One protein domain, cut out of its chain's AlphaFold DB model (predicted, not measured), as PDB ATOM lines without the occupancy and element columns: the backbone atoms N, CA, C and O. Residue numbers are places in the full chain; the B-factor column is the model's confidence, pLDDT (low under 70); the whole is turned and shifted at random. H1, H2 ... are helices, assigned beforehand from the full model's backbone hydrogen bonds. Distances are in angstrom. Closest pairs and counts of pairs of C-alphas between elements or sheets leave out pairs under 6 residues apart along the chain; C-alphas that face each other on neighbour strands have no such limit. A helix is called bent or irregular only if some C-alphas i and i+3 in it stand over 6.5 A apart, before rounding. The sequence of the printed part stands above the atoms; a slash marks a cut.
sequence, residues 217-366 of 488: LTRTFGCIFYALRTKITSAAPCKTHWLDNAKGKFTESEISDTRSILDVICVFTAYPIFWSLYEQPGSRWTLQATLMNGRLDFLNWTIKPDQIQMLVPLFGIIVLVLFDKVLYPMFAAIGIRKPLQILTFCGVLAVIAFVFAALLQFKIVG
ATOM      1  N   LEU A 217      38.951  28.191   3.642       82.12
ATOM      2  CA  LEU A 217      37.764  27.422   3.269       82.12
ATOM      3  C   LEU A 217      37.840  25.958   3.738       82.12
ATOM      4  O   LEU A 217      36.873  25.428   4.286       82.12
ATOM      5  N   THR A 218      38.991  25.296   3.561       81.00
ATOM      6  CA  THR A 218      39.158  23.894   3.984       81.00
ATOM      7  C   THR A 218      39.144  23.775   5.506       81.00
ATOM      8  O   THR A 218      38.596  22.806   6.035       81.00
ATOM      9  N   ARG A 219      39.660  24.783   6.221       85.19
ATOM     10  CA  ARG A 219      39.552  24.872   7.682       85.19
ATOM     11  C   ARG A 219      38.121  25.105   8.153       85.19
ATOM     12  O   ARG A 219      37.684  24.389   9.050       85.19
ATOM     13  N   THR A 220      37.373  26.014   7.531       89.00
ATOM     14  CA  THR A 220      35.965  26.282   7.866       89.00
ATOM     15  C   THR A 220      35.094  25.040   7.653       89.00
ATOM     16  O   THR A 220      34.385  24.625   8.570       89.00
ATOM     17  N   PHE A 221      35.196  24.372   6.496       89.62
ATOM     18  CA  PHE A 221      34.473  23.115   6.255       89.62
ATOM     19  C   PHE A 221      34.915  21.999   7.207       89.62
ATOM     20  O   PHE A 221      34.076  21.252   7.710       89.62
ATOM     21  N   GLY A 222      36.215  21.913   7.510       88.94
ATOM     22  CA  GLY A 222      36.746  20.985   8.506       88.94
ATOM     23  C   GLY A 222      36.176  21.223   9.908       88.94
ATOM     24  O   GLY A 222      35.840  20.258  10.594       88.94
ATOM     25  N   CYS A 223      36.022  22.487  10.316       89.38
ATOM     26  CA  CYS A 223      35.426  22.881  11.594       89.38
ATOM     27  C   CYS A 223      33.946  22.487  11.662       89.38
ATOM     28  O   CYS A 223      33.527  21.844  12.625       89.38
ATOM     29  N   ILE A 224      33.169  22.796  10.616       91.38
ATOM     30  CA  ILE A 224      31.750  22.423  10.509       91.38
ATOM     31  C   ILE A 224      31.585  20.902  10.579       91.38
ATOM     32  O   ILE A 224      30.815  20.398  11.397       91.38
ATOM     33  N   PHE A 225      32.334  20.161   9.757       91.44
ATOM     34  CA  PHE A 225      32.251  18.703   9.699       91.44
ATOM     35  C   PHE A 225      32.644  18.055  11.029       91.44
ATOM     36  O   PHE A 225      31.966  17.142  11.498       91.44
ATOM     37  N   TYR A 226      33.712  18.541  11.668       90.19
ATOM     38  CA  TYR A 226      34.150  18.030  12.963       90.19
ATOM     39  C   TYR A 226      33.120  18.316  14.063       90.19
ATOM     40  O   TYR A 226      32.746  17.395  14.782       90.19
ATOM     41  N   ALA A 227      32.596  19.544  14.153       88.62
ATOM     42  CA  ALA A 227      31.557  19.896  15.124       88.62
ATOM     43  C   ALA A 227      30.280  19.054  14.951       88.62
ATOM     44  O   ALA A 227      29.717  18.579  15.941       88.62
ATOM     45  N   LEU A 228      29.843  18.830  13.705       89.94
ATOM     46  CA  LEU A 228      28.692  17.980  13.383       89.94
ATOM     47  C   LEU A 228      28.946  16.517  13.742       89.94
ATOM     48  O   LEU A 228      28.107  15.897  14.392       89.94
ATOM     49  N   ARG A 229      30.112  15.972  13.372       88.94
ATOM     50  CA  ARG A 229      30.492  14.598  13.714       88.94
ATOM     51  C   ARG A 229      30.484  14.399  15.225       88.94
ATOM     52  O   ARG A 229      29.827  13.478  15.690       88.94
ATOM     53  N   THR A 230      31.136  15.283  15.977       85.81
ATOM     54  CA  THR A 230      31.183  15.219  17.445       85.81
ATOM     55  C   THR A 230      29.788  15.335  18.059       85.81
ATOM     56  O   THR A 230      29.474  14.595  18.984       85.81
ATOM     57  N   LYS A 231      28.908  16.189  17.512       83.62
ATOM     58  CA  LYS A 231      27.505  16.287  17.956       83.62
ATOM     59  C   LYS A 231      26.741  14.968  17.783       83.62
ATOM     60  O   LYS A 231      25.900  14.648  18.612       83.62
ATOM     61  N   ILE A 232      27.001  14.242  16.698       84.56
ATOM     62  CA  ILE A 232      26.332  12.970  16.391       84.56
ATOM     63  C   ILE A 232      26.922  11.824  17.226       84.56
ATOM     64  O   ILE A 232      26.186  10.947  17.664       84.56
ATOM     65  N   THR A 233      28.239  11.813  17.452       83.81
ATOM     66  CA  THR A 233      28.933  10.700  18.122       83.81
ATOM     67  C   THR A 233      29.021  10.826  19.640       83.81
ATOM     68  O   THR A 233      29.295   9.833  20.309       83.81
ATOM     69  N   SER A 234      28.851  12.022  20.203       75.56
ATOM     70  CA  SER A 234      29.043  12.273  21.633       75.56
ATOM     71  C   SER A 234      27.740  12.730  22.290       75.56
ATOM     72  O   SER A 234      27.135  13.705  21.865       75.56
ATOM     73  N   ALA A 235      27.344  12.065  23.380       64.88
ATOM     74  CA  ALA A 235      26.142  12.384  24.166       64.88
ATOM     75  C   ALA A 235      26.298  13.615  25.090       64.88
ATOM     76  O   ALA A 235      25.418  13.899  25.902       64.88
ATOM     77  N   ALA A 236      27.424  14.332  25.014       64.62
ATOM     78  CA  ALA A 236      27.692  15.477  25.876       64.62
ATOM     79  C   ALA A 236      26.793  16.669  25.485       64.62
ATOM     80  O   ALA A 236      26.810  17.087  24.323       64.62
ATOM     81  N   PRO A 237      26.021  17.246  26.425       55.78
ATOM     82  CA  PRO A 237      25.148  18.369  26.125       55.78
ATOM     83  C   PRO A 237      25.980  19.617  25.817       55.78
ATOM     84  O   PRO A 237      26.850  20.036  26.585       55.78
ATOM     85  N   CYS A 238      25.709  20.208  24.659       58.81
ATOM     86  CA  CYS A 238      26.358  21.421  24.184       58.81
ATOM     87  C   CYS A 238      25.863  22.624  25.010       58.81
ATOM     88  O   CYS A 238      24.656  22.799  25.153       58.81
ATOM     89  N   LYS A 239      26.763  23.448  25.567       64.94
ATOM     90  CA  LYS A 239      26.378  24.492  26.540       64.94
ATOM     91  C   LYS A 239      25.708  25.732  25.920       64.94
ATOM     92  O   LYS A 239      24.937  26.376  26.621       64.94
ATOM     93  N   THR A 240      25.963  26.057  24.644       72.12
ATOM     94  CA  THR A 240      25.395  27.258  23.983       72.12
ATOM     95  C   THR A 240      25.161  27.122  22.473       72.12
ATOM     96  O   THR A 240      24.061  27.410  22.012       72.12
ATOM     97  N   HIS A 241      26.147  26.681  21.679       81.69
ATOM     98  CA  HIS A 241      26.016  26.566  20.218       81.69
ATOM     99  C   HIS A 241      26.727  25.313  19.686       81.69
ATOM    100  O   HIS A 241      27.813  24.975  20.138       81.69
ATOM    101  N   TRP A 242      26.169  24.642  18.674       85.88
ATOM    102  CA  TRP A 242      26.675  23.346  18.185       85.88
ATOM    103  C   TRP A 242      28.118  23.368  17.642       85.88
ATOM    104  O   TRP A 242      28.808  22.355  17.711       85.88
ATOM    105  N   LEU A 243      28.589  24.512  17.130       86.50
ATOM    106  CA  LEU A 243      29.989  24.710  16.710       86.50
ATOM    107  C   LEU A 243      30.990  24.632  17.872       86.50
ATOM    108  O   LEU A 243      32.164  24.362  17.636       86.50
ATOM    109  N   ASP A 244      30.546  24.816  19.118       85.31
ATOM    110  CA  ASP A 244      31.427  24.763  20.290       85.31
ATOM    111  C   ASP A 244      31.980  23.341  20.520       85.31
ATOM    112  O   ASP A 244      32.994  23.168  21.192       85.31
ATOM    113  N   ASN A 245      31.395  22.327  19.875       84.56
ATOM    114  CA  ASN A 245      31.921  20.959  19.831       84.56
ATOM    115  C   ASN A 245      33.245  20.826  19.058       84.56
ATOM    116  O   ASN A 245      33.884  19.777  19.116       84.56
ATOM    117  N   ALA A 246      33.659  21.860  18.318       86.12
ATOM    118  CA  ALA A 246      34.972  21.914  17.680       86.12
ATOM    119  C   ALA A 246      36.094  22.409  18.608       86.12
ATOM    120  O   ALA A 246      37.268  22.360  18.216       86.12
ATOM    121  N   LYS A 247      35.763  22.851  19.834       83.06
ATOM    122  CA  LYS A 247      36.754  23.278  20.827       83.06
ATOM    123  C   LYS A 247      37.737  22.140  21.121       83.06
ATOM    124  O   LYS A 247      37.350  20.989  21.295       83.06
ATOM    125  N   GLY A 248      39.025  22.476  21.144       83.62
ATOM    126  CA  GLY A 248      40.134  21.537  21.342       83.62
ATOM    127  C   GLY A 248      40.875  21.178  20.051       83.62
ATOM    128  O   GLY A 248      42.097  21.078  20.078       83.62
ATOM    129  N   LYS A 249      40.174  21.053  18.913       86.31
ATOM    130  CA  LYS A 249      40.815  20.842  17.598       86.31
ATOM    131  C   LYS A 249      41.004  22.139  16.809       86.31
ATOM    132  O   LYS A 249      41.975  22.253  16.064       86.31
ATOM    133  N   PHE A 250      40.087  23.087  16.970       88.56
ATOM    134  CA  PHE A 250      40.118  24.400  16.326       88.56
ATOM    135  C   PHE A 250      40.217  25.511  17.376       88.56
ATOM    136  O   PHE A 250      39.794  25.336  18.523       88.56
ATOM    137  N   THR A 251      40.802  26.641  16.983       89.38
ATOM    138  CA  THR A 251      40.935  27.830  17.839       89.38
ATOM    139  C   THR A 251      39.585  28.521  18.044       89.38
ATOM    140  O   THR A 251      38.683  28.412  17.212       89.38
ATOM    141  N   GLU A 252      39.423  29.260  19.147       87.81
ATOM    142  CA  GLU A 252      38.163  29.973  19.415       87.81
ATOM    143  C   GLU A 252      37.851  31.040  18.356       87.81
ATOM    144  O   GLU A 252      36.684  31.225  18.010       87.81
ATOM    145  N   SER A 253      38.881  31.672  17.778       88.50
ATOM    146  CA  SER A 253      38.725  32.593  16.647       88.50
ATOM    147  C   SER A 253      38.173  31.883  15.412       88.50
ATOM    148  O   SER A 253      37.181  32.336  14.860       88.50
ATOM    149  N   GLU A 254      38.715  30.718  15.032       88.19
ATOM    150  CA  GLU A 254      38.217  29.951  13.876       88.19
ATOM    151  C   GLU A 254      36.750  29.520  14.052       88.19
ATOM    152  O   GLU A 254      35.971  29.534  13.094       88.19
ATOM    153  N   ILE A 255      36.357  29.148  15.274       89.25
ATOM    154  CA  ILE A 255      34.979  28.760  15.605       89.25
ATOM    155  C   ILE A 255      34.042  29.975  15.522       89.25
ATOM    156  O   ILE A 255      32.943  29.871  14.972       89.25
ATOM    157  N   SER A 256      34.477  31.127  16.041       90.38
ATOM    158  CA  SER A 256      33.736  32.393  15.979       90.38
ATOM    159  C   SER A 256      33.578  32.911  14.543       90.38
ATOM    160  O   SER A 256      32.478  33.298  14.135       90.38
ATOM    161  N   ASP A 257      34.644  32.857  13.745       90.00
ATOM    162  CA  ASP A 257      34.637  33.233  12.330       90.00
ATOM    163  C   ASP A 257      33.713  32.308  11.527       90.00
ATOM    164  O   ASP A 257      32.875  32.776  10.759       90.00
ATOM    165  N   THR A 258      33.778  30.993  11.770       90.69
ATOM    166  CA  THR A 258      32.878  30.008  11.144       90.69
ATOM    167  C   THR A 258      31.412  30.281  11.485       90.69
ATOM    168  O   THR A 258      30.552  30.174  10.611       90.69
ATOM    169  N   ARG A 259      31.110  30.658  12.735       90.19
ATOM    170  CA  ARG A 259      29.749  31.034  13.149       90.19
ATOM    171  C   ARG A 259      29.259  32.259  12.379       90.19
ATOM    172  O   ARG A 259      28.194  32.206  11.776       90.19
ATOM    173  N   SER A 260      30.082  33.303  12.326       90.31
ATOM    174  CA  SER A 260      29.762  34.543  11.608       90.31
ATOM    175  C   SER A 260      29.536  34.293  10.112       90.31
ATOM    176  O   SER A 260      28.615  34.847   9.519       90.31
ATOM    177  N   ILE A 261      30.330  33.409   9.497       89.75
ATOM    178  CA  ILE A 261      30.158  33.008   8.094       89.75
ATOM    179  C   ILE A 261      28.798  32.333   7.871       89.75
ATOM    180  O   ILE A 261      28.138  32.628   6.878       89.75
ATOM    181  N   LEU A 262      28.358  31.451   8.772       89.19
ATOM    182  CA  LEU A 262      27.059  30.777   8.645       89.19
ATOM    183  C   LEU A 262      25.885  31.756   8.759       89.19
ATOM    184  O   LEU A 262      24.930  31.646   7.985       89.19
ATOM    185  N   ASP A 263      25.988  32.745   9.647       88.12
ATOM    186  CA  ASP A 263      24.993  33.817   9.764       88.12
ATOM    187  C   ASP A 263      24.922  34.650   8.469       88.12
ATOM    188  O   ASP A 263      23.836  34.958   7.973       88.12
ATOM    189  N   VAL A 264      26.072  34.944   7.848       87.62
ATOM    190  CA  VAL A 264      26.139  35.648   6.554       87.62
ATOM    191  C   VAL A 264      25.576  34.795   5.410       87.62
ATOM    192  O   VAL A 264      24.823  35.313   4.582       87.62
ATOM    193  N   ILE A 265      25.875  33.491   5.369       88.31
ATOM    194  CA  ILE A 265      25.329  32.562   4.363       88.31
ATOM    195  C   ILE A 265      23.799  32.545   4.420       88.31
ATOM    196  O   ILE A 265      23.157  32.534   3.370       88.31
ATOM    197  N   CYS A 266      23.210  32.599   5.620       83.94
ATOM    198  CA  CYS A 266      21.760  32.678   5.784       83.94
ATOM    199  C   CYS A 266      21.181  33.915   5.078       83.94
ATOM    200  O   CYS A 266      20.239  33.789   4.296       83.94
ATOM    201  N   VAL A 267      21.796  35.089   5.248       81.75
ATOM    202  CA  VAL A 267      21.387  36.320   4.543       81.75
ATOM    203  C   VAL A 267      21.581  36.194   3.025       81.75
ATOM    204  O   VAL A 267      20.779  36.707   2.243       81.75
ATOM    205  N   PHE A 268      22.611  35.469   2.584       84.12
ATOM    206  CA  PHE A 268      22.925  35.283   1.164       84.12
ATOM    207  C   PHE A 268      21.978  34.300   0.460       84.12
ATOM    208  O   PHE A 268      21.984  34.231  -0.765       84.12
ATOM    209  N   THR A 269      21.098  33.591   1.173       82.31
ATOM    210  CA  THR A 269      20.085  32.725   0.537       82.31
ATOM    211  C   THR A 269      19.106  33.489  -0.363       82.31
ATOM    212  O   THR A 269      18.570  32.911  -1.305       82.31
ATOM    213  N   ALA A 270      18.919  34.795  -0.139       77.69
ATOM    214  CA  ALA A 270      18.091  35.655  -0.988       77.69
ATOM    215  C   ALA A 270      18.812  36.147  -2.264       77.69
ATOM    216  O   ALA A 270      18.161  36.572  -3.219       77.69
ATOM    217  N   TYR A 271      20.148  36.083  -2.313       82.06
ATOM    218  CA  TYR A 271      20.948  36.581  -3.443       82.06
ATOM    219  C   TYR A 271      20.707  35.840  -4.770       82.06
ATOM    220  O   TYR A 271      20.625  36.514  -5.799       82.06
ATOM    221  N   PRO A 272      20.577  34.497  -4.809       87.31
ATOM    222  CA  PRO A 272      20.336  33.766  -6.051       87.31
ATOM    223  C   PRO A 272      19.112  34.251  -6.834       87.31
ATOM    224  O   PRO A 272      19.153  34.276  -8.061       87.31
ATOM    225  N   ILE A 273      18.051  34.686  -6.143       84.50
ATOM    226  CA  ILE A 273      16.836  35.220  -6.782       84.50
ATOM    227  C   ILE A 273      17.143  36.534  -7.505       84.50
ATOM    228  O   ILE A 273      16.703  36.743  -8.629       84.50
ATOM    229  N   PHE A 274      17.929  37.420  -6.895       85.62
ATOM    230  CA  PHE A 274      18.341  38.653  -7.559       85.62
ATOM    231  C   PHE A 274      19.202  38.361  -8.795       85.62
ATOM    232  O   PHE A 274      18.957  38.916  -9.864       85.62
ATOM    233  N   TRP A 275      20.178  37.457  -8.675       88.12
ATOM    234  CA  TRP A 275      21.065  37.106  -9.787       88.12
ATOM    235  C   TRP A 275      20.336  36.405 -10.937       88.12
ATOM    236  O   TRP A 275      20.665  36.653 -12.095       88.12
ATOM    237  N   SER A 276      19.310  35.595 -10.655       89.25
ATOM    238  CA  SER A 276      18.508  34.957 -11.707       89.25
ATOM    239  C   SER A 276      17.735  35.970 -12.556       89.25
ATOM    240  O   SER A 276      17.540  35.736 -13.751       89.25
ATOM    241  N   LEU A 277      17.340  37.102 -11.964       90.06
ATOM    242  CA  LEU A 277      16.720  38.230 -12.659       90.06
ATOM    243  C   LEU A 277      17.768  39.089 -13.382       90.06
ATOM    244  O   LEU A 277      17.604  39.410 -14.558       90.06
ATOM    245  N   TYR A 278      18.864  39.422 -12.699       89.69
ATOM    246  CA  TYR A 278      19.925  40.290 -13.214       89.69
ATOM    247  C   TYR A 278      20.618  39.733 -14.465       89.69
ATOM    248  O   TYR A 278      21.075  40.503 -15.304       89.69
ATOM    249  N   GLU A 279      20.684  38.409 -14.617       92.12
ATOM    250  CA  GLU A 279      21.341  37.757 -15.756       92.12
ATOM    251  C   GLU A 279      20.442  37.615 -17.008       92.12
ATOM    252  O   GLU A 279      20.911  37.219 -18.079       92.12
ATOM    253  N   GLN A 280      19.150  37.971 -16.938       93.19
ATOM    254  CA  GLN A 280      18.226  37.879 -18.086       93.19
ATOM    255  C   GLN A 280      18.486  38.854 -19.250       93.19
ATOM    256  O   GLN A 280      18.238  38.449 -20.393       93.19
ATOM    257  N   PRO A 281      19.009  40.084 -19.046       92.50
ATOM    258  CA  PRO A 281      19.354  40.991 -20.138       92.50
ATOM    259  C   PRO A 281      20.272  40.351 -21.184       92.50
ATOM    260  O   PRO A 281      20.115  40.569 -22.386       92.50
ATOM    261  N   GLY A 282      21.185  39.496 -20.720       91.75
ATOM    262  CA  GLY A 282      22.157  38.804 -21.554       91.75
ATOM    263  C   GLY A 282      21.616  37.666 -22.419       91.75
ATOM    264  O   GLY A 282      22.297  37.206 -23.329       91.75
ATOM    265  N   SER A 283      20.390  37.216 -22.146       94.69
ATOM    266  CA  SER A 283      19.758  36.084 -22.825       94.69
ATOM    267  C   SER A 283      18.352  36.454 -23.292       94.69
ATOM    268  O   SER A 283      18.171  36.918 -24.417       94.69
ATOM    269  N   ARG A 284      17.347  36.307 -22.424       93.06
ATOM    270  CA  ARG A 284      15.933  36.490 -22.764       93.06
ATOM    271  C   ARG A 284      15.608  37.878 -23.284       93.06
ATOM    272  O   ARG A 284      14.860  37.967 -24.250       93.06
ATOM    273  N   TRP A 285      16.163  38.944 -22.708       93.81
ATOM    274  CA  TRP A 285      15.851  40.285 -23.216       93.81
ATOM    275  C   TRP A 285      16.567  40.579 -24.530       93.81
ATOM    276  O   TRP A 285      16.011  41.276 -25.368       93.81
ATOM    277  N   THR A 286      17.753  40.003 -24.752       94.44
ATOM    278  CA  THR A 286      18.411  40.074 -26.065       94.44
ATOM    279  C   THR A 286      17.542  39.388 -27.130       94.44
ATOM    280  O   THR A 286      17.330  39.958 -28.193       94.44
ATOM    281  N   LEU A 287      16.966  38.214 -26.834       91.81
ATOM    282  CA  LEU A 287      16.024  37.521 -27.731       91.81
ATOM    283  C   LEU A 287      14.676  38.245 -27.880       91.81
ATOM    284  O   LEU A 287      14.058  38.192 -28.933       91.81
ATOM    285  N   GLN A 288      14.200  38.938 -26.849       91.62
ATOM    286  CA  GLN A 288      13.028  39.807 -26.974       91.62
ATOM    287  C   GLN A 288      13.333  40.996 -27.898       91.62
ATOM    288  O   GLN A 288      12.520  41.346 -28.749       91.62
ATOM    289  N   ALA A 289      14.522  41.587 -27.769       91.06
ATOM    290  CA  ALA A 289      14.950  42.725 -28.571       91.06
ATOM    291  C   ALA A 289      15.142  42.375 -30.057       91.06
ATOM    292  O   ALA A 289      15.005  43.264 -30.893       91.06
ATOM    293  N   THR A 290      15.386  41.107 -30.423       88.44
ATOM    294  CA  THR A 290      15.417  40.697 -31.845       88.44
ATOM    295  C   THR A 290      14.051  40.795 -32.522       88.44
ATOM    296  O   THR A 290      13.994  40.810 -33.745       88.44
ATOM    297  N   LEU A 291      12.962  40.878 -31.749       85.50
ATOM    298  CA  LEU A 291      11.591  41.039 -32.244       85.50
ATOM    299  C   LEU A 291      11.170  42.512 -32.376       85.50
ATOM    300  O   LEU A 291      10.011  42.800 -32.673       85.50
ATOM    301  N   MET A 292      12.081  43.446 -32.099       85.56
ATOM    302  CA  MET A 292      11.829  44.885 -32.090       85.56
ATOM    303  C   MET A 292      12.617  45.564 -33.216       85.56
ATOM    304  O   MET A 292      13.679  45.098 -33.616       85.56
ATOM    305  N   ASN A 293      12.118  46.695 -33.721       82.12
ATOM    306  CA  ASN A 293      12.756  47.419 -34.828       82.12
ATOM    307  C   ASN A 293      14.102  48.074 -34.450       82.12
ATOM    308  O   ASN A 293      14.896  48.372 -35.337       82.12
ATOM    309  N   GLY A 294      14.345  48.343 -33.160       83.81
ATOM    310  CA  GLY A 294      15.601  48.904 -32.637       83.81
ATOM    311  C   GLY A 294      15.956  50.311 -33.140       83.81
ATOM    312  O   GLY A 294      17.014  50.834 -32.797       83.81
ATOM    313  N   ARG A 295      15.105  50.934 -33.961       85.12
ATOM    314  CA  ARG A 295      15.382  52.195 -34.654       85.12
ATOM    315  C   ARG A 295      15.102  53.390 -33.745       85.12
ATOM    316  O   ARG A 295      13.994  53.540 -33.234       85.12
ATOM    317  N   LEU A 296      16.099  54.255 -33.581       84.62
ATOM    318  CA  LEU A 296      15.970  55.545 -32.909       84.62
ATOM    319  C   LEU A 296      15.959  56.662 -33.954       84.62
ATOM    320  O   LEU A 296      17.014  57.140 -34.375       84.62
ATOM    321  N   ASP A 297      14.763  57.098 -34.356       81.88
ATOM    322  CA  ASP A 297      14.596  58.099 -35.420       81.88
ATOM    323  C   ASP A 297      15.293  59.434 -35.107       81.88
ATOM    324  O   ASP A 297      15.813  60.084 -36.009       81.88
ATOM    325  N   PHE A 298      15.394  59.806 -33.828       86.94
ATOM    326  CA  PHE A 298      16.053  61.044 -33.394       86.94
ATOM    327  C   PHE A 298      17.591  61.005 -33.469       86.94
ATOM    328  O   PHE A 298      18.217  62.061 -33.468       86.94
ATOM    329  N   LEU A 299      18.209  59.819 -33.531       82.75
ATOM    330  CA  LEU A 299      19.668  59.648 -33.651       82.75
ATOM    331  C   LEU A 299      20.092  59.045 -34.993       82.75
ATOM    332  O   LEU A 299      21.284  58.842 -35.205       82.75
ATOM    333  N   ASN A 300      19.134  58.722 -35.874       84.94
ATOM    334  CA  ASN A 300      19.356  57.917 -37.079       84.94
ATOM    335  C   ASN A 300      20.234  56.678 -36.801       84.94
ATOM    336  O   ASN A 300      21.111  56.314 -37.583       84.94
ATOM    337  N   TRP A 301      20.032  56.066 -35.632       83.62
ATOM    338  CA  TRP A 301      20.830  54.951 -35.142       83.62
ATOM    339  C   TRP A 301      19.920  53.773 -34.827       83.62
ATOM    340  O   TRP A 301      18.896  53.918 -34.159       83.62
ATOM    341  N   THR A 302      20.309  52.597 -35.303       87.19
ATOM    342  CA  THR A 302      19.632  51.342 -34.984       87.19
ATOM    343  C   THR A 302      20.424  50.622 -33.904       87.19
ATOM    344  O   THR A 302      21.560  50.195 -34.143       87.19
ATOM    345  N   ILE A 303      19.812  50.489 -32.727       89.69
ATOM    346  CA  ILE A 303      20.332  49.703 -31.610       89.69
ATOM    347  C   ILE A 303      20.184  48.224 -31.955       89.69
ATOM    348  O   ILE A 303      19.102  47.746 -32.297       89.69
ATOM    349  N   LYS A 304      21.287  47.487 -31.842       91.69
ATOM    350  CA  LYS A 304      21.321  46.047 -32.082       91.69
ATOM    351  C   LYS A 304      20.780  45.326 -30.842       91.69
ATOM    352  O   LYS A 304      21.031  45.784 -29.726       91.69
ATOM    353  N   PRO A 305      20.085  44.187 -30.990       91.19
ATOM    354  CA  PRO A 305      19.442  43.498 -29.867       91.19
ATOM    355  C   PRO A 305      20.379  43.196 -28.688       91.19
ATOM    356  O   PRO A 305      20.014  43.362 -27.528       91.19
ATOM    357  N   ASP A 306      21.613  42.800 -28.988       93.06
ATOM    358  CA  ASP A 306      22.663  42.485 -28.023       93.06
ATOM    359  C   ASP A 306      23.271  43.730 -27.338       93.06
ATOM    360  O   ASP A 306      23.801  43.616 -26.235       93.06
ATOM    361  N   GLN A 307      23.105  44.943 -27.888       93.31
ATOM    362  CA  GLN A 307      23.567  46.194 -27.255       93.31
ATOM    363  C   GLN A 307      22.744  46.611 -26.032       93.31
ATOM    364  O   GLN A 307      23.178  47.486 -25.284       93.31
ATOM    365  N   ILE A 308      21.600  45.973 -25.758       90.44
ATOM    366  CA  ILE A 308      20.826  46.245 -24.535       90.44
ATOM    367  C   ILE A 308      21.661  46.022 -23.262       90.44
ATOM    368  O   ILE A 308      21.462  46.689 -22.247       90.44
ATOM    369  N   GLN A 309      22.662  45.136 -23.334       92.81
ATOM    370  CA  GLN A 309      23.583  44.846 -22.235       92.81
ATOM    371  C   GLN A 309      24.491  46.033 -21.884       92.81
ATOM    372  O   GLN A 309      24.961  46.099 -20.752       92.81
ATOM    373  N   MET A 310      24.686  46.993 -22.797       93.06
ATOM    374  CA  MET A 310      25.470  48.215 -22.573       93.06
ATOM    375  C   MET A 310      24.871  49.114 -21.483       93.06
ATOM    376  O   MET A 310      25.599  49.844 -20.806       93.06
ATOM    377  N   LEU A 311      23.554  49.041 -21.263       90.94
ATOM    378  CA  LEU A 311      22.879  49.839 -20.238       90.94
ATOM    379  C   LEU A 311      23.378  49.510 -18.827       90.94
ATOM    380  O   LEU A 311      23.482  50.402 -17.990       90.94
ATOM    381  N   VAL A 312      23.735  48.250 -18.566       90.44
ATOM    382  CA  VAL A 312      24.203  47.797 -17.251       90.44
ATOM    383  C   VAL A 312      25.505  48.497 -16.831       90.44
ATOM    384  O   VAL A 312      25.501  49.158 -15.788       90.44
ATOM    385  N   PRO A 313      26.616  48.426 -17.592       92.75
ATOM    386  CA  PRO A 313      27.833  49.137 -17.226       92.75
ATOM    387  C   PRO A 313      27.682  50.659 -17.315       92.75
ATOM    388  O   PRO A 313      28.283  51.357 -16.501       92.75
ATOM    389  N   LEU A 314      26.855  51.185 -18.229       92.50
ATOM    390  CA  LEU A 314      26.580  52.623 -18.317       92.50
ATOM    391  C   LEU A 314      25.951  53.153 -17.021       92.50
ATOM    392  O   LEU A 314      26.483  54.075 -16.399       92.50
ATOM    393  N   PHE A 315      24.851  52.538 -16.580       90.06
ATOM    394  CA  PHE A 315      24.217  52.899 -15.315       90.06
ATOM    395  C   PHE A 315      25.113  52.573 -14.121       90.06
ATOM    396  O   PHE A 315      25.110  53.331 -13.159       90.06
ATOM    397  N   GLY A 316      25.937  51.525 -14.192       87.62
ATOM    398  CA  GLY A 316      26.941  51.217 -13.176       87.62
ATOM    399  C   GLY A 316      27.924  52.368 -12.933       87.62
ATOM    400  O   GLY A 316      28.156  52.733 -11.783       87.62
ATOM    401  N   ILE A 317      28.447  52.997 -13.994       89.25
ATOM    402  CA  ILE A 317      29.341  54.168 -13.886       89.25
ATOM    403  C   ILE A 317      28.595  55.372 -13.310       89.25
ATOM    404  O   ILE A 317      29.106  56.039 -12.411       89.25
ATOM    405  N   ILE A 318      27.381  55.640 -13.801       89.75
ATOM    406  CA  ILE A 318      26.553  56.753 -13.317       89.75
ATOM    407  C   ILE A 318      26.271  56.585 -11.822       89.75
ATOM    408  O   ILE A 318      26.503  57.504 -11.039       89.75
ATOM    409  N   VAL A 319      25.830  55.393 -11.416       85.75
ATOM    410  CA  VAL A 319      25.577  55.048 -10.016       85.75
ATOM    411  C   VAL A 319      26.855  55.196  -9.204       85.75
ATOM    412  O   VAL A 319      26.800  55.844  -8.171       85.75
ATOM    413  N   LEU A 320      28.003  54.694  -9.671       83.62
ATOM    414  CA  LEU A 320      29.281  54.802  -8.957       83.62
ATOM    415  C   LEU A 320      29.679  56.261  -8.679       83.62
ATOM    416  O   LEU A 320      30.119  56.575  -7.577       83.62
ATOM    417  N   VAL A 321      29.508  57.159  -9.653       86.44
ATOM    418  CA  VAL A 321      29.844  58.588  -9.508       86.44
ATOM    419  C   VAL A 321      28.845  59.320  -8.607       86.44
ATOM    420  O   VAL A 321      29.224  60.222  -7.855       86.44
ATOM    421  N   LEU A 322      27.565  58.947  -8.676       88.56
ATOM    422  CA  LEU A 322      26.482  59.611  -7.953       88.56
ATOM    423  C   LEU A 322      26.178  58.991  -6.582       88.56
ATOM    424  O   LEU A 322      25.401  59.580  -5.828       88.56
ATOM    425  N   PHE A 323      26.768  57.840  -6.240       83.31
ATOM    426  CA  PHE A 323      26.357  57.046  -5.080       83.31
ATOM    427  C   PHE A 323      26.431  57.839  -3.776       83.31
ATOM    428  O   PHE A 323      25.412  58.046  -3.120       83.31
ATOM    429  N   ASP A 324      27.612  58.362  -3.448       80.69
ATOM    430  CA  ASP A 324      27.843  59.050  -2.175       80.69
ATOM    431  C   ASP A 324      27.201  60.442  -2.133       80.69
ATOM    432  O   ASP A 324      26.756  60.900  -1.082       80.69
ATOM    433  N   LYS A 325      27.150  61.132  -3.281       86.88
ATOM    434  CA  LYS A 325      26.713  62.535  -3.356       86.88
ATOM    435  C   LYS A 325      25.208  62.708  -3.518       86.88
ATOM    436  O   LYS A 325      24.680  63.725  -3.082       86.88
ATOM    437  N   VAL A 326      24.536  61.767  -4.178       90.25
ATOM    438  CA  VAL A 326      23.128  61.908  -4.578       90.25
ATOM    439  C   VAL A 326      22.292  60.753  -4.047       90.25
ATOM    440  O   VAL A 326      21.335  60.985  -3.311       90.25
ATOM    441  N   LEU A 327      22.666  59.508  -4.360       87.19
ATOM    442  CA  LEU A 327      21.836  58.347  -4.023       87.19
ATOM    443  C   LEU A 327      21.767  58.105  -2.515       87.19
ATOM    444  O   LEU A 327      20.682  57.873  -1.990       87.19
ATOM    445  N   TYR A 328      22.890  58.200  -1.801       87.62
ATOM    446  CA  TYR A 328      22.914  57.964  -0.358       87.62
ATOM    447  C   TYR A 328      22.098  59.011   0.427       87.62
ATOM    448  O   TYR A 328      21.247  58.607   1.226       87.62
ATOM    449  N   PRO A 329      22.228  60.331   0.166       90.75
ATOM    450  CA  PRO A 329      21.322  61.329   0.736       90.75
ATOM    451  C   PRO A 329      19.847  61.108   0.368       90.75
ATOM    452  O   PRO A 329      18.986  61.237   1.237       90.75
ATOM    453  N   MET A 330      19.543  60.728  -0.880       90.25
ATOM    454  CA  MET A 330      18.170  60.414  -1.304       90.25
ATOM    455  C   MET A 330      17.584  59.225  -0.535       90.25
ATOM    456  O   MET A 330      16.466  59.309  -0.029       90.25
ATOM    457  N   PHE A 331      18.333  58.128  -0.395       90.62
ATOM    458  CA  PHE A 331      17.895  56.973   0.388       90.62
ATOM    459  C   PHE A 331      17.680  57.344   1.853       90.62
ATOM    460  O   PHE A 331      16.648  56.996   2.430       90.62
ATOM    461  N   ALA A 332      18.593  58.127   2.431       89.00
ATOM    462  CA  ALA A 332      18.466  58.602   3.800       89.00
ATOM    463  C   ALA A 332      17.219  59.481   4.006       89.00
ATOM    464  O   ALA A 332      16.595  59.377   5.068       89.00
ATOM    465  N   ALA A 333      16.838  60.287   3.006       91.00
ATOM    466  CA  ALA A 333      15.622  61.103   3.011       91.00
ATOM    467  C   ALA A 333      14.337  60.259   2.955       91.00
ATOM    468  O   ALA A 333      13.355  60.597   3.608       91.00
ATOM    469  N   ILE A 334      14.360  59.124   2.244       90.19
ATOM    470  CA  ILE A 334      13.240  58.165   2.149       90.19
ATOM    471  C   ILE A 334      13.223  57.189   3.354       90.19
ATOM    472  O   ILE A 334      12.325  56.365   3.501       90.19
ATOM    473  N   GLY A 335      14.204  57.275   4.261       90.44
ATOM    474  CA  GLY A 335      14.304  56.420   5.453       90.44
ATOM    475  C   GLY A 335      15.024  55.083   5.230       90.44
ATOM    476  O   GLY A 335      15.066  54.243   6.133       90.44
ATOM    477  N   ILE A 336      15.640  54.885   4.063       90.94
ATOM    478  CA  ILE A 336      16.471  53.723   3.731       90.94
ATOM    479  C   ILE A 336      17.911  54.034   4.153       90.94
ATOM    480  O   ILE A 336      18.583  54.861   3.546       90.94
ATOM    481  N   ARG A 337      18.397  53.389   5.218       87.44
ATOM    482  CA  ARG A 337      19.743  53.660   5.770       87.44
ATOM    483  C   ARG A 337      20.597  52.410   5.928       87.44
ATOM    484  O   ARG A 337      21.820  52.485   5.865       87.44
ATOM    485  N   LYS A 338      19.966  51.257   6.162       87.50
ATOM    486  CA  LYS A 338      20.668  49.992   6.397       87.50
ATOM    487  C   LYS A 338      20.970  49.292   5.063       87.50
ATOM    488  O   LYS A 338      20.091  49.267   4.203       87.50
ATOM    489  N   PRO A 339      22.130  48.622   4.915       82.25
ATOM    490  CA  PRO A 339      22.465  47.866   3.703       82.25
ATOM    491  C   PRO A 339      21.393  46.846   3.300       82.25
ATOM    492  O   PRO A 339      21.073  46.710   2.124       82.25
ATOM    493  N   LEU A 340      20.771  46.185   4.284       82.25
ATOM    494  CA  LEU A 340      19.697  45.226   4.029       82.25
ATOM    495  C   LEU A 340      18.438  45.892   3.447       82.25
ATOM    496  O   LEU A 340      17.801  45.316   2.577       82.25
ATOM    497  N   GLN A 341      18.109  47.123   3.864       87.69
ATOM    498  CA  GLN A 341      16.979  47.872   3.297       87.69
ATOM    499  C   GLN A 341      17.246  48.263   1.839       87.69
ATOM    500  O   GLN A 341      16.338  48.189   1.016       87.69
ATOM    501  N   ILE A 342      18.490  48.639   1.511       85.56
ATOM    502  CA  ILE A 342      18.905  48.927   0.131       85.56
ATOM    503  C   ILE A 342      18.758  47.666  -0.726       85.56
ATOM    504  O   ILE A 342      18.186  47.725  -1.810       85.56
ATOM    505  N   LEU A 343      19.202  46.510  -0.219       83.25
ATOM    506  CA  LEU A 343      19.059  45.234  -0.920       83.25
ATOM    507  C   LEU A 343      17.586  44.896  -1.200       83.25
ATOM    508  O   LEU A 343      17.245  44.541  -2.328       83.25
ATOM    509  N   THR A 344      16.705  45.049  -0.206       85.50
ATOM    510  CA  THR A 344      15.260  44.835  -0.384       85.50
ATOM    511  C   THR A 344      14.668  45.794  -1.415       85.50
ATOM    512  O   THR A 344      13.918  45.363  -2.287       85.50
ATOM    513  N   PHE A 345      15.036  47.078  -1.363       87.62
ATOM    514  CA  PHE A 345      14.584  48.083  -2.328       87.62
ATOM    515  C   PHE A 345      15.005  47.734  -3.765       87.62
ATOM    516  O   PHE A 345      14.172  47.746  -4.672       87.62
ATOM    517  N   CYS A 346      16.263  47.331  -3.972       85.62
ATOM    518  CA  CYS A 346      16.748  46.860  -5.272       85.62
ATOM    519  C   CYS A 346      15.991  45.614  -5.761       85.62
ATOM    520  O   CYS A 346      15.691  45.509  -6.948       85.62
ATOM    521  N   GLY A 347      15.642  44.694  -4.856       86.38
ATOM    522  CA  GLY A 347      14.815  43.528  -5.176       86.38
ATOM    523  C   GLY A 347      13.424  43.910  -5.693       86.38
ATOM    524  O   GLY A 347      12.974  43.366  -6.698       86.38
ATOM    525  N   VAL A 348      12.769  44.896  -5.070       89.06
ATOM    526  CA  VAL A 348      11.467  45.414  -5.532       89.06
ATOM    527  C   VAL A 348      11.584  46.053  -6.919       89.06
ATOM    528  O   VAL A 348      10.760  45.780  -7.792       89.06
ATOM    529  N   LEU A 349      12.629  46.851  -7.162       89.62
ATOM    530  CA  LEU A 349      12.880  47.437  -8.484       89.62
ATOM    531  C   LEU A 349      13.110  46.369  -9.563       89.62
ATOM    532  O   LEU A 349      12.612  46.519 -10.679       89.62
ATOM    533  N   ALA A 350      13.811  45.280  -9.235       89.62
ATOM    534  CA  ALA A 350      13.999  44.163 -10.156       89.62
ATOM    535  C   ALA A 350      12.657  43.514 -10.539       89.62
ATOM    536  O   ALA A 350      12.419  43.260 -11.717       89.62
ATOM    537  N   VAL A 351      11.741  43.316  -9.583       90.75
ATOM    538  CA  VAL A 351      10.392  42.793  -9.872       90.75
ATOM    539  C   VAL A 351       9.625  43.731 -10.808       90.75
ATOM    540  O   VAL A 351       9.061  43.275 -11.802       90.75
ATOM    541  N   ILE A 352       9.651  45.041 -10.546       93.38
ATOM    542  CA  ILE A 352       8.997  46.047 -11.401       93.38
ATOM    543  C   ILE A 352       9.556  46.000 -12.832       93.38
ATOM    544  O   ILE A 352       8.788  46.026 -13.794       93.38
ATOM    545  N   ALA A 353      10.876  45.868 -12.992       92.88
ATOM    546  CA  ALA A 353      11.501  45.746 -14.307       92.88
ATOM    547  C   ALA A 353      10.990  44.518 -15.087       92.88
ATOM    548  O   ALA A 353      10.749  44.608 -16.291       92.88
ATOM    549  N   PHE A 354      10.751  43.389 -14.410       93.69
ATOM    550  CA  PHE A 354      10.187  42.190 -15.040       93.69
ATOM    551  C   PHE A 354       8.709  42.332 -15.398       93.69
ATOM    552  O   PHE A 354       8.290  41.798 -16.424       93.69
ATOM    553  N   VAL A 355       7.930  43.086 -14.616       94.62
ATOM    554  CA  VAL A 355       6.552  43.439 -14.992       94.62
ATOM    555  C   VAL A 355       6.556  44.230 -16.301       94.62
ATOM    556  O   VAL A 355       5.822  43.881 -17.222       94.62
ATOM    557  N   PHE A 356       7.431  45.232 -16.440       94.38
ATOM    558  CA  PHE A 356       7.567  45.973 -17.697       94.38
ATOM    559  C   PHE A 356       8.016  45.086 -18.864       94.38
ATOM    560  O   PHE A 356       7.441  45.180 -19.947       94.38
ATOM    561  N   ALA A 357       8.987  44.192 -18.651       92.25
ATOM    562  CA  ALA A 357       9.432  43.250 -19.679       92.25
ATOM    563  C   ALA A 357       8.305  42.296 -20.129       92.25
ATOM    564  O   ALA A 357       8.181  42.006 -21.321       92.25
ATOM    565  N   ALA A 358       7.456  41.846 -19.200       91.25
ATOM    566  CA  ALA A 358       6.295  41.012 -19.499       91.25
ATOM    567  C   ALA A 358       5.223  41.782 -20.284       91.25
ATOM    568  O   ALA A 358       4.757  41.299 -21.313       91.25
ATOM    569  N   LEU A 359       4.874  42.999 -19.851       92.88
ATOM    570  CA  LEU A 359       3.937  43.873 -20.571       92.88
ATOM    571  C   LEU A 359       4.423  44.174 -21.995       92.88
ATOM    572  O   LEU A 359       3.637  44.145 -22.944       92.88
ATOM    573  N   LEU A 360       5.726  44.412 -22.157       90.44
ATOM    574  CA  LEU A 360       6.345  44.580 -23.465       90.44
ATOM    575  C   LEU A 360       6.218  43.306 -24.311       90.44
ATOM    576  O   LEU A 360       5.835  43.398 -25.474       90.44
ATOM    577  N   GLN A 361       6.461  42.124 -23.732       88.00
ATOM    578  CA  GLN A 361       6.304  40.852 -24.443       88.00
ATOM    579  C   GLN A 361       4.868  40.641 -24.932       88.00
ATOM    580  O   GLN A 361       4.681  40.241 -26.078       88.00
ATOM    581  N   PHE A 362       3.863  40.946 -24.104       85.38
ATOM    582  CA  PHE A 362       2.456  40.875 -24.510       85.38
ATOM    583  C   PHE A 362       2.169  41.773 -25.714       85.38
ATOM    584  O   PHE A 362       1.505  41.350 -26.656       85.38
ATOM    585  N   LYS A 363       2.730  42.987 -25.733       85.44
ATOM    586  CA  LYS A 363       2.580  43.904 -26.867       85.44
ATOM    587  C   LYS A 363       3.314  43.423 -28.123       85.44
ATOM    588  O   LYS A 363       2.800  43.608 -29.220       85.44
ATOM    589  N   ILE A 364       4.493  42.815 -27.970       81.31
ATOM    590  CA  ILE A 364       5.267  42.252 -29.086       81.31
ATOM    591  C   ILE A 364       4.529  41.069 -29.708       81.31
ATOM    592  O   ILE A 364       4.430  40.995 -30.929       81.31
ATOM    593  N   VAL A 365       4.033  40.129 -28.901       72.19
ATOM    594  CA  VAL A 365       3.311  38.950 -29.405       72.19
ATOM    595  C   VAL A 365       1.965  39.360 -30.008       72.19
ATOM    596  O   VAL A 365       1.609  38.839 -31.061       72.19
ATOM    597  N   GLY A 366       1.293  40.359 -29.424       65.94
ATOM    598  CA  GLY A 366      -0.040  40.795 -29.839       65.94
ATOM    599  C   GLY A 366      -1.127  39.808 -29.401       65.94
ATOM    600  O   GLY A 366      -0.870  38.899 -28.611       65.94
TER     601      GLY A 366
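AT A GLANCE: This is residues 217 to 366 of the 488 residues of an uncharacterized protein of Acyrthosiphon pisum (UniProt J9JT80). A small head of H1, H2 and the first part of H3 stands at one end of a long, open chain of helices; H3 reaches away from it like a bridge to a loose frame of H4, H5, H6 and H7. In that frame the two arms of the bent helix H6 and the long H7 make three sides round an open middle, with H4 and H5 along the remaining side, and the loop of residues 296 to 301 sticks out at the far end. The printed part has 150 residues, with seven named helices, H1 to H7 in order, and no named strand; its class is all helix. The whole is extended, with a radius of gyration of the C-alphas of 23.9 A and spans of 75 by 36 by 24 A.

IN THESE COORDINATES: Find C-alpha 217 at (37.764, 27.422, 3.269); from there H1, residues 217 to 233, runs 24.0 A. Next come H2, residues 242 to 246, and H3, residues 252 to 268, 24.4 A long. H4 is residues 271 to 278 and H5 residues 284 to 289. H6, residues 305 to 334, was assigned as one helix by its hydrogen bonds but is bent: C-alphas 321 and 324 are 7.6 A apart. Its arm H6a, residues 305 to 321, is 27.4 A long; H6b, residues 324 to 334, is 15.3 A long and irregular, with C-alphas 325 and 328 6.7 A apart. H7, residues 339 to 365, runs 39.3 A to C-alpha 365 at (3.311, 38.950, -29.405).

HOW THE PARTS SIT: Look first at Ala 227 and Ala 246, the closest C-alphas of H1 and H2, which touch at 4.7 A. H1 touches H3 with residues 220 to 224 alone, about perpendicular at 82 degrees, closest at the C-alphas of Thr 220 and Thr 258, 5.8 A. H2 and H3 touch, closest at the C-alphas of Leu 243 and Ile 255, 6.5 A. H3 and H4 meet only through their link. H7 touches H4 with residues 347 to 350 alone, closest at the C-alphas of Gly 347 and Phe 274, 6.5 A; they run the same way at a steep tilt of 35.4 degrees, only just steep. H6a touches H5 with residues 305 to 308 alone, closest at the C-alphas of Pro 305 and Ala 289, 4.7 A. H6a and H6b are about perpendicular at 89 degrees, and H6a and H7 are apart. Every O i to N i+4 pair is within hydrogen-bond range in H1, H3, H4, H5 and H7, against 8 of 13 in H6a, 5 of 7 in H6b and 0 of 1 in H2, where 2 of 2 O i to N i+3 pairs are.

THE WHOLE: The two C-alphas farthest apart, Ala 235 and Asn 300, are 76.6 A apart. The printed part has no cut, and the link from H5 to H6, 15 residues, is long. In the B-factor column the mean pLDDT of the printed part is 86.8; residues 235 to 239 and residue 366 are under 70.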